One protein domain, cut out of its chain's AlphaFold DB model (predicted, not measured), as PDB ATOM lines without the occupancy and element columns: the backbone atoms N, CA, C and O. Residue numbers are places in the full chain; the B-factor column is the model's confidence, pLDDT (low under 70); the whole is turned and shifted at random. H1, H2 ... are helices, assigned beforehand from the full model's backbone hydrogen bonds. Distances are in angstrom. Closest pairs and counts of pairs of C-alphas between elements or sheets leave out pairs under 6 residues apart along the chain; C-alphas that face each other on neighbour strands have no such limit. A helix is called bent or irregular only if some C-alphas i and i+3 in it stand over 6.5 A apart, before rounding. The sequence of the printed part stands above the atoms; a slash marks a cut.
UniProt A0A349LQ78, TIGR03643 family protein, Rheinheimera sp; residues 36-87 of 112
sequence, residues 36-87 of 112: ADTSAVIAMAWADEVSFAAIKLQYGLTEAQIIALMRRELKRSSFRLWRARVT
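What this domain is: This is residues 36 to 87 of the 112 residues of the protein "TIGR03643 family protein" of Rheinheimera sp (UniProt A0A349LQ78). Four short helices make two antiparallel pairs set crosswise: H1 and H2 form a helical hairpin, and H3, which starts by the first residue of H2, crosses H1 and is followed by H4, which folds back beside H3. The assembly is loosely joined, with few contacts between helices, and H4 comes near H1 and H3 without clearly touching either. The printed part has 52 residues with four named helices, H1, H2, H3 and H4 in that order, and no named strand; its class is all helix. The whole is compact, with a radius of gyration of the C-alphas of 10.1 A, and rounded, with spans of 28 by 21 by 17 A.

Where its parts are: H1 covers residues 36 to 46 and is 15.0 A long from first to last C-alpha, beginning with C-alpha 36 at (35.501, -5.024, 33.120). H2 covers residues 52 to 59 and measures 10.3 A. H3 covers residues 63 to 73 and measures 15.3 A, with C-alpha 63 at (42.770, -20.963, 25.408). H4, the longest helix by residues, covers residues 76 to 87 and measures 16.1 A, ending with C-alpha 87 at (55.067, -20.162, 25.374). No helix is bent or irregular.

How they stand to each other: H1 and H2 only just touch, with 3 pairs of C-alphas within 8 A; the closest C-alphas are those of Val 41 and Ile 55, 7.3 A apart. The two run opposite ways at a shallow tilt of 17 degrees. H3 only just touches H1, also with 3 pairs within 8 A, and the closest C-alphas, those of Ile 42 and Met 70, are 6.7 A apart. Their lines stand at 71 degrees, only just about perpendicular. H2 and H3 touch, the closest C-alphas being those of Phe 52 and Glu 63 at 5.6 A, and they are about perpendicular at 79 degrees. Of the 3 pairs that touch, 1 is at a shallow tilt, and the helix packing is only just mostly crossed. H3 and H4 are close but not clearly touching, with the closest C-alphas, those of Arg 71 and Phe 79, 6.5 A apart; they run opposite ways at a shallow tilt of 25 degrees. H1 and H4 are also close but not clearly touching, with the closest C-alphas, those of Trp 46 and Trp 82, 7.1 A apart, and a steep tilt of 57 degrees. H2 and H4 are apart. In H1, H2, H3 and H4 every O i to N i+4 pair is within hydrogen-bond range.

The domain as a whole: The C-alphas farthest apart are those of Leu 57 and Ser 77, 28.4 A. The printed part has no cut, and its links, H1 to H2, H2 to H3 and H3 to H4, are tight. The mean pLDDT of the printed part is 80.7; residues 48 to 50 and residue 87 are under 70.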
ATOM      1  N   ALA A  36      34.913  -4.621  31.846       74.50
ATOM      2  CA  ALA A  36      35.501  -5.024  33.120       74.50
ATOM      3  C   ALA A  36      35.961  -6.495  33.140       74.50
ATOM      4  O   ALA A  36      37.085  -6.764  33.560       74.50
ATOM      5  N   ASP A  37      35.152  -7.437  32.643       79.19
ATOM      6  CA  ASP A  37      35.524  -8.858  32.579       79.19
ATOM      7  C   ASP A  37      36.670  -9.086  31.596       79.19
ATOM      8  O   ASP A  37      37.607  -9.825  31.886       79.19
ATOM      9  N   THR A  38      36.640  -8.395  30.453       81.00
ATOM     10  CA  THR A  38      37.729  -8.437  29.467       81.00
ATOM     11  C   THR A  38      39.035  -7.936  30.082       81.00
ATOM     12  O   THR A  38      40.058  -8.615  29.996       81.00
ATOM     13  N   SER A  39      38.988  -6.805  30.788       80.50
ATOM     14  CA  SER A  39      40.147  -6.248  31.495       80.50
ATOM     15  C   SER A  39      40.650  -7.185  32.598       80.50
ATOM     16  O   SER A  39      41.858  -7.359  32.746       80.50
ATOM     17  N   ALA A  40      39.745  -7.846  33.328       82.81
ATOM     18  CA  ALA A  40      40.092  -8.838  34.342       82.81
ATOM     19  C   ALA A  40      40.774 -10.071  33.728       82.81
ATOM     20  O   ALA A  40      41.811 -10.509  34.228       82.81
ATOM     21  N   VAL A  41      40.250 -10.602  32.616       83.94
ATOM     22  CA  VAL A  41      40.851 -11.725  31.877       83.94
ATOM     23  C   VAL A  41      42.229 -11.350  31.334       83.94
ATOM     24  O   VAL A  41      43.159 -12.141  31.476       83.94
ATOM     25  N   ILE A  42      42.390 -10.148  30.769       83.25
ATOM     26  CA  ILE A  42      43.689  -9.649  30.298       83.25
ATOM     27  C   ILE A  42      44.665  -9.548  31.467       83.25
ATOM     28  O   ILE A  42      45.768 -10.071  31.354       83.25
ATOM     29  N   ALA A  43      44.261  -8.944  32.589       83.56
ATOM     30  CA  ALA A  43      45.098  -8.810  33.779       83.56
ATOM     31  C   ALA A  43      45.537 -10.178  34.328       83.56
ATOM     32  O   ALA A  43      46.726 -10.386  34.568       83.56
ATOM     33  N   MET A  44      44.615 -11.142  34.443       82.25
ATOM     34  CA  MET A  44      44.945 -12.511  34.857       82.25
ATOM     35  C   MET A  44      45.895 -13.193  33.875       82.25
ATOM     36  O   MET A  44      46.863 -13.822  34.288       82.25
ATOM     37  N   ALA A  45      45.652 -13.055  32.574       82.69
ATOM     38  CA  ALA A  45      46.498 -13.663  31.558       82.69
ATOM     39  C   ALA A  45      47.857 -12.944  31.383       82.69
ATOM     40  O   ALA A  45      48.768 -13.523  30.787       82.69
ATOM     41  N   TRP A  46      48.010 -11.721  31.912       78.81
ATOM     42  CA  TRP A  46      49.269 -10.962  31.968       78.81
ATOM     43  C   TRP A  46      50.071 -11.159  33.254       78.81
ATOM     44  O   TRP A  46      51.270 -10.891  33.232       78.81
ATOM     45  N   ALA A  47      49.466 -11.641  34.345       75.88
ATOM     46  CA  ALA A  47      50.113 -11.851  35.649       75.88
ATOM     47  C   ALA A  47      51.188 -12.969  35.663       75.88
ATOM     48  O   ALA A  47      51.536 -13.496  36.712       75.88
ATOM     49  N   ASP A  48      51.707 -13.328  34.487       58.09
ATOM     50  CA  ASP A  48      52.794 -14.261  34.174       58.09
ATOM     51  C   ASP A  48      52.567 -15.739  34.542       58.09
ATOM     52  O   ASP A  48      53.118 -16.617  33.879       58.09
ATOM     53  N   GLU A  49      51.674 -16.067  35.480       54.75
ATOM     54  CA  GLU A  49      51.574 -17.433  36.018       54.75
ATOM     55  C   GLU A  49      50.206 -18.120  35.930       54.75
ATOM     56  O   GLU A  49      50.103 -19.311  36.231       54.75
ATOM     57  N   VAL A  50      49.171 -17.447  35.426       64.56
ATOM     58  CA  VAL A  50      47.824 -18.031  35.377       64.56
ATOM     59  C   VAL A  50      47.689 -18.994  34.198       64.56
ATOM     60  O   VAL A  50      47.752 -18.609  33.031       64.56
ATOM     61  N   SER A  51      47.486 -20.274  34.510       72.69
ATOM     62  CA  SER A  51      47.202 -21.295  33.505       72.69
ATOM     63  C   SER A  51      45.881 -20.993  32.794       72.69
ATOM     64  O   SER A  51      44.886 -20.617  33.419       72.69
ATOM     65  N   PHE A  52      45.827 -21.226  31.481       77.69
ATOM     66  CA  PHE A  52      44.576 -21.109  30.721       77.69
ATOM     67  C   PHE A  52      43.461 -21.993  31.303       77.69
ATOM     68  O   PHE A  52      42.284 -21.661  31.187       77.69
ATOM     69  N   ALA A  53      43.827 -23.074  32.000       76.94
ATOM     70  CA  ALA A  53      42.907 -23.925  32.746       76.94
ATOM     71  C   ALA A  53      42.194 -23.185  33.894       76.94
ATOM     72  O   ALA A  53      40.994 -23.378  34.075       76.94
ATOM     73  N   ALA A  54      42.885 -22.312  34.634       82.19
ATOM     74  CA  ALA A  54      42.283 -21.531  35.717       82.19
ATOM     75  C   ALA A  54      41.293 -20.480  35.189       82.19
ATOM     76  O   ALA A  54      40.231 -20.270  35.776       82.19
ATOM     77  N   ILE A  55      41.607 -19.855  34.051       82.44
ATOM     78  CA  ILE A  55      40.703 -18.903  33.388       82.44
ATOM     79  C   ILE A  55      39.492 -19.648  32.814       82.44
ATOM     80  O   ILE A  55      38.360 -19.212  33.004       82.44
ATOM     81  N   LYS A  56      39.705 -20.816  32.198       84.56
ATOM     82  CA  LYS A  56      38.628 -21.691  31.720       84.56
ATOM     83  C   LYS A  56      37.701 -22.139  32.848       84.56
ATOM     84  O   LYS A  56      36.495 -22.185  32.649       84.56
ATOM     85  N   LEU A  57      38.237 -22.455  34.025       81.38
ATOM     86  CA  LEU A  57      37.431 -22.879  35.171       81.38
ATOM     87  C   LEU A  57      36.557 -21.742  35.724       81.38
ATOM     88  O   LEU A  57      35.453 -21.994  36.192       81.38
ATOM     89  N   GLN A  58      37.044 -20.500  35.675       79.12
ATOM     90  CA  GLN A  58      36.322 -19.332  36.188       79.12
ATOM     91  C   GLN A  58      35.340 -18.733  35.172       79.12
ATOM     92  O   GLN A  58      34.221 -18.401  35.543       79.12
ATOM     93  N   TYR A  59      35.746 -18.624  33.902       79.06
ATOM     94  CA  TYR A  59      35.011 -17.912  32.847       79.06
ATOM     95  C   TYR A  59      34.478 -18.827  31.735       79.06
ATOM     96  O   TYR A  59      33.816 -18.357  30.817       79.06
ATOM     97  N   GLY A  60      34.806 -20.121  31.744       82.44
ATOM     98  CA  GLY A  60      34.452 -21.043  30.657       82.44
ATOM     99  C   GLY A  60      35.219 -20.804  29.350       82.44
ATOM    100  O   GLY A  60      34.972 -21.491  28.360       82.44
ATOM    101  N   LEU A  61      36.159 -19.852  29.322       82.25
ATOM    102  CA  LEU A  61      36.889 -19.472  28.114       82.25
ATOM    103  C   LEU A  61      37.976 -20.490  27.776       82.25
ATOM    104  O   LEU A  61      38.803 -20.862  28.606       82.25
ATOM    105  N   THR A  62      37.995 -20.927  26.521       84.62
ATOM    106  CA  THR A  62      39.075 -21.776  26.007       84.62
ATOM    107  C   THR A  62      40.332 -20.954  25.740       84.62
ATOM    108  O   THR A  62      40.263 -19.754  25.485       84.62
ATOM    109  N   GLU A  63      41.492 -21.609  25.731       83.44
ATOM    110  CA  GLU A  63      42.770 -20.963  25.408       83.44
ATOM    111  C   GLU A  63      42.718 -20.213  24.069       83.44
ATOM    112  O   GLU A  63      43.134 -19.061  23.988       83.44
ATOM    113  N   ALA A  64      42.112 -20.814  23.041       84.62
ATOM    114  CA  ALA A  64      41.933 -20.173  21.740       84.62
ATOM    115  C   ALA A  64      41.129 -18.862  21.831       84.62
ATOM    116  O   ALA A  64      41.484 -17.876  21.185       84.62
ATOM    117  N   GLN A  65      40.083 -18.826  22.662       85.62
ATOM    118  CA  GLN A  65      39.285 -17.618  22.878       85.62
ATOM    119  C   GLN A  65      40.069 -16.547  23.639       85.62
ATOM    120  O   GLN A  65      39.999 -15.378  23.273       85.62
ATOM    121  N   ILE A  66      40.871 -16.934  24.633       85.56
ATOM    122  CA  ILE A  66      41.733 -16.007  25.383       85.56
ATOM    123  C   ILE A  66      42.808 -15.415  24.463       85.56
ATOM    124  O   ILE A  66      43.034 -14.209  24.473       85.56
ATOM    125  N   ILE A  67      43.432 -16.236  23.613       84.75
ATOM    126  CA  ILE A  67      44.407 -15.779  22.613       84.75
ATOM    127  C   ILE A  67      43.752 -14.812  21.619       84.75
ATOM    128  O   ILE A  67      44.338 -13.778  21.295       84.75
ATOM    129  N   ALA A  68      42.546 -15.127  21.140       86.88
ATOM    130  CA  ALA A  68      41.804 -14.255  20.235       86.88
ATOM    131  C   ALA A  68      41.425 -12.923  20.901       86.88
ATOM    132  O   ALA A  68      41.571 -11.874  20.277       86.88
ATOM    133  N   LEU A  69      41.004 -12.955  22.169       85.69
ATOM    134  CA  LEU A  69      40.695 -11.770  22.970       85.69
ATOM    135  C   LEU A  69      41.938 -10.891  23.151       85.69
ATOM    136  O   LEU A  69      41.931  -9.724  22.775       85.69
ATOM    137  N   MET A  70      43.044 -11.481  23.608       86.00
ATOM    138  CA  MET A  70      44.331 -10.797  23.761       86.00
ATOM    139  C   MET A  70      44.809 -10.160  22.460       86.00
ATOM    140  O   MET A  70      45.362  -9.067  22.469       86.00
ATOM    141  N   ARG A  71      44.600 -10.832  21.324       85.12
ATOM    142  CA  ARG A  71      44.990 -10.311  20.012       85.12
ATOM    143  C   ARG A  71      44.155  -9.103  19.578       85.12
ATOM    144  O   ARG A  71      44.662  -8.288  18.812       85.12
ATOM    145  N   ARG A  72      42.894  -9.018  20.009       84.88
ATOM    146  CA  ARG A  72      41.994  -7.893  19.707       84.88
ATOM    147  C   ARG A  72      42.270  -6.688  20.601       84.88
ATOM    148  O   ARG A  72      42.219  -5.567  20.114       84.88
ATOM    149  N   GLU A  73      42.602  -6.937  21.864       86.00
ATOM    150  CA  GLU A  73      42.742  -5.896  22.886       86.00
ATOM    151  C   GLU A  73      44.173  -5.338  22.989       86.00
ATOM    152  O   GLU A  73      44.374  -4.156  23.263       86.00
ATOM    153  N   LEU A  74      45.200  -6.161  22.741       84.25
ATOM    154  CA  LEU A  74      46.598  -5.734  22.833       84.25
ATOM    155  C   LEU A  74      47.172  -5.301  21.480       84.25
ATOM    156  O   LEU A  74      46.948  -5.913  20.435       84.25
ATOM    157  N   LYS A  75      48.069  -4.308  21.522       86.19
ATOM    158  CA  LYS A  75      48.935  -3.959  20.385       86.19
ATOM    159  C   LYS A  75      49.840  -5.143  20.013       86.19
ATOM    160  O   LYS A  75      50.321  -5.873  20.885       86.19
ATOM    161  N   ARG A  76      50.164  -5.286  18.718       83.31
ATOM    162  CA  ARG A  76      51.018  -6.375  18.183       83.31
ATOM    163  C   ARG A  76      52.321  -6.583  18.963       83.31
ATOM    164  O   ARG A  76      52.773  -7.717  19.092       83.31
ATOM    165  N   SER A  77      52.956  -5.514  19.439       83.94
ATOM    166  CA  SER A  77      54.218  -5.601  20.189       83.94
ATOM    167  C   SER A  77      54.019  -6.178  21.597       83.94
ATOM    168  O   SER A  77      54.738  -7.103  21.968       83.94
ATOM    169  N   SER A  78      52.987  -5.748  22.328       83.94
ATOM    170  CA  SER A  78      52.628  -6.314  23.639       83.94
ATOM    171  C   SER A  78      52.179  -7.773  23.532       83.94
ATOM    172  O   SER A  78      52.571  -8.599  24.351       83.94
ATOM    173  N   PHE A  79      51.419  -8.115  22.485       85.81
ATOM    174  CA  PHE A  79      50.996  -9.494  22.223       85.81
ATOM    175  C   PHE A  79      52.184 -10.428  21.952       85.81
ATOM    176  O   PHE A  79      52.226 -11.538  22.479       85.81
ATOM    177  N   ARG A  80      53.170  -9.982  21.157       84.00
ATOM    178  CA  ARG A  80      54.408 -10.743  20.908       84.00
ATOM    179  C   ARG A  80      55.178 -11.003  22.203       84.00
ATOM    180  O   ARG A  80      55.615 -12.128  22.421       84.00
ATOM    181  N   LEU A  81      55.287  -9.994  23.070       84.06
ATOM    182  CA  LEU A  81      55.973 -10.116  24.357       84.06
ATOM    183  C   LEU A  81      55.246 -11.084  25.304       84.06
ATOM    184  O   LEU A  81      55.875 -11.951  25.904       84.06
ATOM    185  N   TRP A  82      53.916 -10.995  25.373       85.44
ATOM    186  CA  TRP A  82      53.082 -11.938  26.116       85.44
ATOM    187  C   TRP A  82      53.227 -13.373  25.591       85.44
ATOM    188  O   TRP A  82      53.429 -14.297  26.375       85.44
ATOM    189  N   ARG A  83      53.210 -13.573  24.265       83.69
ATOM    190  CA  ARG A  83      53.407 -14.897  23.653       83.69
ATOM    191  C   ARG A  83      54.778 -15.488  23.956       83.69
ATOM    192  O   ARG A  83      54.853 -16.675  24.262       83.69
ATOM    193  N   ALA A  84      55.832 -14.676  23.911       80.44
ATOM    194  CA  ALA A  84      57.176 -15.113  24.281       80.44
ATOM    195  C   ALA A  84      57.227 -15.624  25.735       80.44
ATOM    196  O   ALA A  84      57.862 -16.642  25.999       80.44
ATOM    197  N   ARG A  85      56.493 -14.984  26.656       78.44
ATOM    198  CA  ARG A  85      56.392 -15.403  28.064       78.44
ATOM    199  C   ARG A  85      55.534 -16.657  28.248       78.44
ATOM    200  O   ARG A  85      55.985 -17.632  28.843       78.44
ATOM    201  N   VAL A  86      54.327 -16.678  27.674       74.56
ATOM    202  CA  VAL A  86      53.359 -17.774  27.867       74.56
ATOM    203  C   VAL A  86      53.807 -19.082  27.210       74.56
ATOM    204  O   VAL A  86      53.558 -20.162  27.732       74.56
ATOM    205  N   THR A  87      54.511 -18.997  26.077       69.06
ATOM    206  CA  THR A  87      55.067 -20.162  25.374       69.06
ATOM    207  C   THR A  87      56.460 -20.540  25.891       69.06
ATOM    208  O   THR A  87      56.832 -21.709  25.816       69.06
TER     209      THR A  87